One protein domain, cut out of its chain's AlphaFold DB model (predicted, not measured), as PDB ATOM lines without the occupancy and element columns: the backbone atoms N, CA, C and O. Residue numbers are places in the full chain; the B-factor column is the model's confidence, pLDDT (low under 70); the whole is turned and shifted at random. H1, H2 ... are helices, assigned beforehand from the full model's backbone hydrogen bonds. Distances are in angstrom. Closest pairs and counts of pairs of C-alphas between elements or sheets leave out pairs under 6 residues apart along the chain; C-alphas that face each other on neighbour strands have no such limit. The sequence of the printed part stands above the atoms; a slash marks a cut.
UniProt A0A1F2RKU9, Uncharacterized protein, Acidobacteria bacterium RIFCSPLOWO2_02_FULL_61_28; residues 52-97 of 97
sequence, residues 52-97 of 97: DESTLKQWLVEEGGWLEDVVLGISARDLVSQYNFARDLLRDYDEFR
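AT A GLANCE: This is residues 52 to 97 of the 97 residues of an uncharacterized protein of Acidobacteria bacterium RIFCSPLOWO2_02_FULL_61_28 (UniProt A0A1F2RKU9). A short helix, H1, folds back through a wide loop onto the first part of a helix twice as many residues long, H2, making a lopsided helical hairpin. The far part of H2, with the two residues after it, sticks out as a free arm, residues 85 to 97. The printed part has 46 residues with two named helices, H1 then H2, and no named strand; its class is all helix. It is loose, with a radius of gyration of the C-alphas of 12.7 A, and flat, spanning 37 by 22 by 12 A.

HOW THE PARTS SIT: H1, residues 53 to 62, and H2, residues 76 to 95, form a helical hairpin. They touch, with 9 pairs of C-alphas within 8 A; the closest C-alphas, those of Leu 60 and Ala 76, are 6.0 A apart. H2 touches H1 with residues 76 to 84 alone. The two run opposite ways at a shallow tilt of 34.7 degrees, only just short of steep. In H1 and H2 every O i to N i+4 pair is within hydrogen-bond range.

IN THESE COORDINATES: H1 begins with C-alpha 53 at (-45.700, -28.603, 0.866) and measures 14.1 A from first to last C-alpha. Residues 63 to 75 hold no named element. H2 begins with C-alpha 76 at (-38.735, -32.720, -5.703), ends with C-alpha 95 at (-42.356, -29.464, 22.818), and measures 28.9 A.

THE WHOLE: The two C-alphas farthest apart, those of Val 71 and Arg 97, are 39.2 A apart. Without residues 85 to 97, which stand free, the body spans 25 by 20 by 9 A. The link from H1 to H2, 13 residues, is long. The printed part has no cut and ends at the chain's last residue, Arg 97. The mean pLDDT of the printed part is 93.9, and no printed residue is under 70.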
ATOM      1  N   ASP A  52     -46.029 -23.980   2.633       94.88
ATOM      2  CA  ASP A  52     -46.623 -25.312   2.606       94.88
ATOM      3  C   ASP A  52     -45.925 -26.250   1.604       94.88
ATOM      4  O   ASP A  52     -45.099 -25.844   0.780       94.88
ATOM      5  N   GLU A  53     -46.257 -27.537   1.702       94.81
ATOM      6  CA  GLU A  53     -45.700 -28.603   0.866       94.81
ATOM      7  C   GLU A  53     -45.971 -28.411  -0.631       94.81
ATOM      8  O   GLU A  53     -45.117 -28.722  -1.463       94.81
ATOM      9  N   SER A  54     -47.142 -27.874  -0.985       94.62
ATOM     10  CA  SER A  54     -47.574 -27.728  -2.377       94.62
ATOM     11  C   SER A  54     -46.811 -26.595  -3.048       94.62
ATOM     12  O   SER A  54     -46.312 -26.746  -4.163       94.62
ATOM     13  N   THR A  55     -46.644 -25.493  -2.326       95.38
ATOM     14  CA  THR A  55     -45.886 -24.323  -2.745       95.38
ATOM     15  C   THR A  55     -44.398 -24.642  -2.841       95.38
ATOM     16  O   THR A  55     -43.757 -24.261  -3.819       95.38
ATOM     17  N   LEU A  56     -43.843 -25.392  -1.879       96.50
ATOM     18  CA  LEU A  56     -42.460 -25.867  -1.959       96.50
ATOM     19  C   LEU A  56     -42.258 -26.771  -3.179       96.50
ATOM     20  O   LEU A  56     -41.301 -26.570  -3.926       96.50
ATOM     21  N   LYS A  57     -43.160 -27.735  -3.412       96.06
ATOM     22  CA  LYS A  57     -43.085 -28.623  -4.579       96.06
ATOM     23  C   LYS A  57     -43.103 -27.827  -5.879       96.06
ATOM     24  O   LYS A  57     -42.250 -28.042  -6.735       96.06
ATOM     25  N   GLN A  58     -44.056 -26.904  -6.007       94.50
ATOM     26  CA  GLN A  58     -44.182 -26.058  -7.189       94.50
ATOM     27  C   GLN A  58     -42.903 -25.249  -7.414       94.50
ATOM     28  O   GLN A  58     -42.366 -25.265  -8.517       94.50
ATOM     29  N   TRP A  59     -42.370 -24.606  -6.373       95.38
ATOM     30  CA  TRP A  59     -41.135 -23.836  -6.489       95.38
ATOM     31  C   TRP A  59     -39.941 -24.715  -6.891       95.38
ATOM     32  O   TRP A  59     -39.179 -24.339  -7.777       95.38
ATOM     33  N   LEU A  60     -39.788 -25.903  -6.293       95.00
ATOM     34  CA  LEU A  60     -38.714 -26.839  -6.640       95.00
ATOM     35  C   LEU A  60     -38.770 -27.237  -8.117       95.00
ATOM     36  O   LEU A  60     -37.724 -27.293  -8.754       95.00
ATOM     37  N   VAL A  61     -39.960 -27.484  -8.666       94.94
ATOM     38  CA  VAL A  61     -40.127 -27.886 -10.070       94.94
ATOM     39  C   VAL A  61     -39.970 -26.702 -11.025       94.94
ATOM     40  O   VAL A  61     -39.189 -26.783 -11.970       94.94
ATOM     41  N   GLU A  62     -40.687 -25.604 -10.786       93.44
ATOM     42  CA  GLU A  62     -40.779 -24.482 -11.729       93.44
ATOM     43  C   GLU A  62     -39.535 -23.585 -11.702       93.44
ATOM     44  O   GLU A  62     -39.014 -23.230 -12.756       93.44
ATOM     45  N   GLU A  63     -39.033 -23.249 -10.513       91.94
ATOM     46  CA  GLU A  63     -37.912 -22.313 -10.334       91.94
ATOM     47  C   GLU A  63     -36.610 -23.056 -10.039       91.94
ATOM     48  O   GLU A  63     -35.548 -22.763 -10.586       91.94
ATOM     49  N   GLY A  64     -36.692 -24.061  -9.167       90.25
ATOM     50  CA  GLY A  64     -35.565 -24.916  -8.842       90.25
ATOM     51  C   GLY A  64     -35.202 -25.872  -9.978       90.25
ATOM     52  O   GLY A  64     -34.095 -26.395  -9.978       90.25
ATOM     53  N   GLY A  65     -36.090 -26.121 -10.944       92.44
ATOM     54  CA  GLY A  65     -35.862 -27.038 -12.063       92.44
ATOM     55  C   GLY A  65     -35.717 -28.509 -11.662       92.44
ATOM     56  O   GLY A  65     -35.131 -29.285 -12.420       92.44
ATOM     57  N   TRP A  66     -36.139 -28.896 -10.457       93.88
ATOM     58  CA  TRP A  66     -36.111 -30.280  -9.984       93.88
ATOM     59  C   TRP A  66     -37.146 -31.117 -10.732       93.88
ATOM     60  O   TRP A  66     -38.251 -30.666 -11.015       93.88
ATOM     61  N   LEU A  67     -36.795 -32.367 -11.020       94.62
ATOM     62  CA  LEU A  67     -37.760 -33.324 -11.544       94.62
ATOM     63  C   LEU A  67     -38.687 -33.771 -10.410       94.62
ATOM     64  O   LEU A  67     -38.223 -34.041  -9.298       94.62
ATOM     65  N   GLU A  68     -39.991 -33.831 -10.687       93.38
ATOM     66  CA  GLU A  68     -40.992 -34.203  -9.681       93.38
ATOM     67  C   GLU A  68     -40.755 -35.613  -9.131       93.38
ATOM     68  O   GLU A  68     -40.860 -35.817  -7.923       93.38
ATOM     69  N   ASP A  69     -40.377 -36.543 -10.008       93.62
ATOM     70  CA  ASP A  69     -40.048 -37.932  -9.697       93.62
ATOM     71  C   ASP A  69     -38.861 -38.383 -10.571       93.62
ATOM     72  O   ASP A  69     -38.759 -37.989 -11.738       93.62
ATOM     73  N   VAL A  70     -37.944 -39.178 -10.010       89.81
ATOM     74  CA  VAL A  70     -36.770 -39.719 -10.714       89.81
ATOM     75  C   VAL A  70     -36.462 -41.139 -10.256       89.81
ATOM     76  O   VAL A  70     -36.598 -41.482  -9.089       89.81
ATOM     77  N   VAL A  71     -35.959 -41.962 -11.178       84.19
ATOM     78  CA  VAL A  71     -35.552 -43.347 -10.876       84.19
ATOM     79  C   VAL A  71     -34.242 -43.398 -10.076       84.19
ATOM     80  O   VAL A  71     -34.019 -44.333  -9.314       84.19
ATOM     81  N   LEU A  72     -33.358 -42.410 -10.258       81.44
ATOM     82  CA  LEU A  72     -32.054 -42.322  -9.598       81.44
ATOM     83  C   LEU A  72     -31.795 -40.887  -9.127       81.44
ATOM     84  O   LEU A  72     -31.922 -39.948  -9.913       81.44
ATOM     85  N   GLY A  73     -31.360 -40.736  -7.876       85.69
ATOM     86  CA  GLY A  73     -31.091 -39.439  -7.250       85.69
ATOM     87  C   GLY A  73     -32.219 -38.979  -6.330       85.69
ATOM     88  O   GLY A  73     -32.971 -39.798  -5.814       85.69
ATOM     89  N   ILE A  74     -32.296 -37.667  -6.105       90.44
ATOM     90  CA  ILE A  74     -33.300 -37.009  -5.266       90.44
ATOM     91  C   ILE A  74     -34.270 -36.229  -6.152       90.44
ATOM     92  O   ILE A  74     -33.859 -35.387  -6.954       90.44
ATOM     93  N   SER A  75     -35.559 -36.490  -5.967       94.38
ATOM     94  CA  SER A  75     -36.658 -35.789  -6.628       94.38
ATOM     95  C   SER A  75     -37.183 -34.607  -5.806       94.38
ATOM     96  O   SER A  75     -36.928 -34.484  -4.603       94.38
ATOM     97  N   ALA A  76     -37.988 -33.745  -6.433       95.56
ATOM     98  CA  ALA A  76     -38.735 -32.720  -5.703       95.56
ATOM     99  C   ALA A  76     -39.673 -33.349  -4.654       95.56
ATOM    100  O   ALA A  76     -39.822 -32.810  -3.558       95.56
ATOM    101  N   ARG A  77     -40.267 -34.513  -4.955       94.94
ATOM    102  CA  ARG A  77     -41.120 -35.259  -4.023       94.94
ATOM    103  C   ARG A  77     -40.362 -35.713  -2.774       94.94
ATOM    104  O   ARG A  77     -40.893 -35.587  -1.670       94.94
ATOM    105  N   ASP A  78     -39.127 -36.184  -2.927       95.06
ATOM    106  CA  ASP A  78     -38.285 -36.588  -1.795       95.06
ATOM    107  C   ASP A  78     -37.967 -35.400  -0.885       95.06
ATOM    108  O   ASP A  78     -38.039 -35.510   0.338       95.06
ATOM    109  N   LEU A  79     -37.656 -34.242  -1.474       95.81
ATOM    110  CA  LEU A  79     -37.388 -33.016  -0.718       95.81
ATOM    111  C   LEU A  79     -38.620 -32.531   0.043       95.81
ATOM    112  O   LEU A  79     -38.505 -32.132   1.198       95.81
ATOM    113  N   VAL A  80     -39.806 -32.610  -0.561       97.50
ATOM    114  CA  VAL A  80     -41.066 -32.279   0.119       97.50
ATOM    115  C   VAL A  80     -41.328 -33.240   1.281       97.50
ATOM    116  O   VAL A  80     -41.676 -32.797   2.375       97.50
ATOM    117  N   SER A  81     -41.092 -34.542   1.094       97.12
ATOM    118  CA  SER A  81     -41.217 -35.524   2.177       97.12
ATOM    119  C   SER A  81     -40.253 -35.229   3.331       97.12
ATOM    120  O   SER A  81     -40.666 -35.243   4.491       97.12
ATOM    121  N   GLN A  82     -38.998 -34.889   3.024       96.88
ATOM    122  CA  GLN A  82     -38.012 -34.488   4.030       96.88
ATOM    123  C   GLN A  82     -38.405 -33.193   4.746       96.88
ATOM    124  O   GLN A  82     -38.214 -33.088   5.955       96.88
ATOM    125  N   TYR A  83     -38.954 -32.219   4.018       98.00
ATOM    126  CA  TYR A  83     -39.441 -30.965   4.588       98.00
ATOM    127  C   TYR A  83     -40.558 -31.211   5.602       98.00
ATOM    128  O   TYR A  83     -40.470 -30.733   6.731       98.00
ATOM    129  N   ASN A  84     -41.560 -32.014   5.238       97.75
ATOM    130  CA  ASN A  84     -42.665 -32.363   6.128       97.75
ATOM    131  C   ASN A  84     -42.173 -33.115   7.368       97.75
ATOM    132  O   ASN A  84     -42.474 -32.707   8.489       97.75
ATOM    133  N   PHE A  85     -41.334 -34.138   7.175       97.88
ATOM    134  CA  PHE A  85     -40.730 -34.877   8.283       97.88
ATOM    135  C   PHE A  85     -39.963 -33.955   9.239       97.88
ATOM    136  O   PHE A  85     -40.104 -34.060  10.453       97.88
ATOM    137  N   ALA A  86     -39.160 -33.032   8.705       97.75
ATOM    138  CA  ALA A  86     -38.385 -32.113   9.525       97.75
ATOM    139  C   ALA A  86     -39.265 -31.128  10.301       97.75
ATOM    140  O   ALA A  86     -38.935 -30.814  11.440       97.75
ATOM    141  N   ARG A  87     -40.376 -30.654   9.723       96.69
ATOM    142  CA  ARG A  87     -41.331 -29.791  10.436       96.69
ATOM    143  C   ARG A  87     -41.972 -30.508  11.615       96.69
ATOM    144  O   ARG A  87     -42.041 -29.926  12.692       96.69
ATOM    145  N   ASP A  88     -42.410 -31.749  11.414       97.00
ATOM    146  CA  ASP A  88     -42.967 -32.559  12.498       97.00
ATOM    147  C   ASP A  88     -41.908 -32.812  13.579       97.00
ATOM    148  O   ASP A  88     -42.130 -32.489  14.741       97.00
ATOM    149  N   LEU A  89     -40.711 -33.261  13.187       97.94
ATOM    150  CA  LEU A  89     -39.612 -33.527  14.117       97.94
ATOM    151  C   LEU A  89     -39.202 -32.292  14.932       97.94
ATOM    152  O   LEU A  89     -38.946 -32.403  16.128       97.94
ATOM    153  N   LEU A  90     -39.077 -31.128  14.290       97.69
ATOM    154  CA  LEU A  90     -38.652 -29.899  14.960       97.69
ATOM    155  C   LEU A  90     -39.749 -29.332  15.865       97.69
ATOM    156  O   LEU A  90     -39.428 -28.791  16.918       97.69
ATOM    157  N   ARG A  91     -41.028 -29.488  15.493       96.56
ATOM    158  CA  ARG A  91     -42.149 -29.167  16.382       96.56
ATOM    159  C   ARG A  91     -42.109 -30.045  17.626       96.56
ATOM    160  O   ARG A  91     -42.103 -29.506  18.726       96.56
ATOM    161  N   ASP A  92     -42.022 -31.360  17.450       97.69
ATOM    162  CA  ASP A  92     -41.972 -32.300  18.570       97.69
ATOM    163  C   ASP A  92     -40.748 -32.005  19.459       97.69
ATOM    164  O   ASP A  92     -40.852 -31.967  20.681       97.69
ATOM    165  N   TYR A  93     -39.588 -31.709  18.860       97.25
ATOM    166  CA  TYR A  93     -38.383 -31.311  19.595       97.25
ATOM    167  C   TYR A  93     -38.588 -30.056  20.454       97.25
ATOM    168  O   TYR A  93     -38.122 -30.026  21.593       97.25
ATOM    169  N   ASP A  94     -39.269 -29.034  19.931       96.62
ATOM    170  CA  ASP A  94     -39.566 -27.814  20.685       96.62
ATOM    171  C   ASP A  94     -40.557 -28.065  21.837       96.62
ATOM    172  O   ASP A  94     -40.482 -27.374  22.847       96.62
ATOM    173  N   GLU A  95     -41.443 -29.064  21.732       94.88
ATOM    174  CA  GLU A  95     -42.356 -29.464  22.818       94.88
ATOM    175  C   GLU A  95     -41.644 -30.187  23.974       94.88
ATOM    176  O   GLU A  95     -42.073 -30.093  25.125       94.88
ATOM    177  N   PHE A  96     -40.552 -30.900  23.689       91.25
ATOM    178  CA  PHE A  96     -39.744 -31.590  24.705       91.25
ATOM    179  C   PHE A  96     -38.692 -30.697  25.381       91.25
ATOM    180  O   PHE A  96     -37.964 -31.181  26.256       91.25
ATOM    181  N   ARG A  97     -38.566 -29.433  24.969       71.75
ATOM    182  CA  ARG A  97     -37.504 -28.516  25.395       71.75
ATOM    183  C   ARG A  97     -37.945 -27.551  26.491       71.75
ATOM    184  O   ARG A  97     -37.090 -27.279  27.367       71.75
TER     185      ARG A  97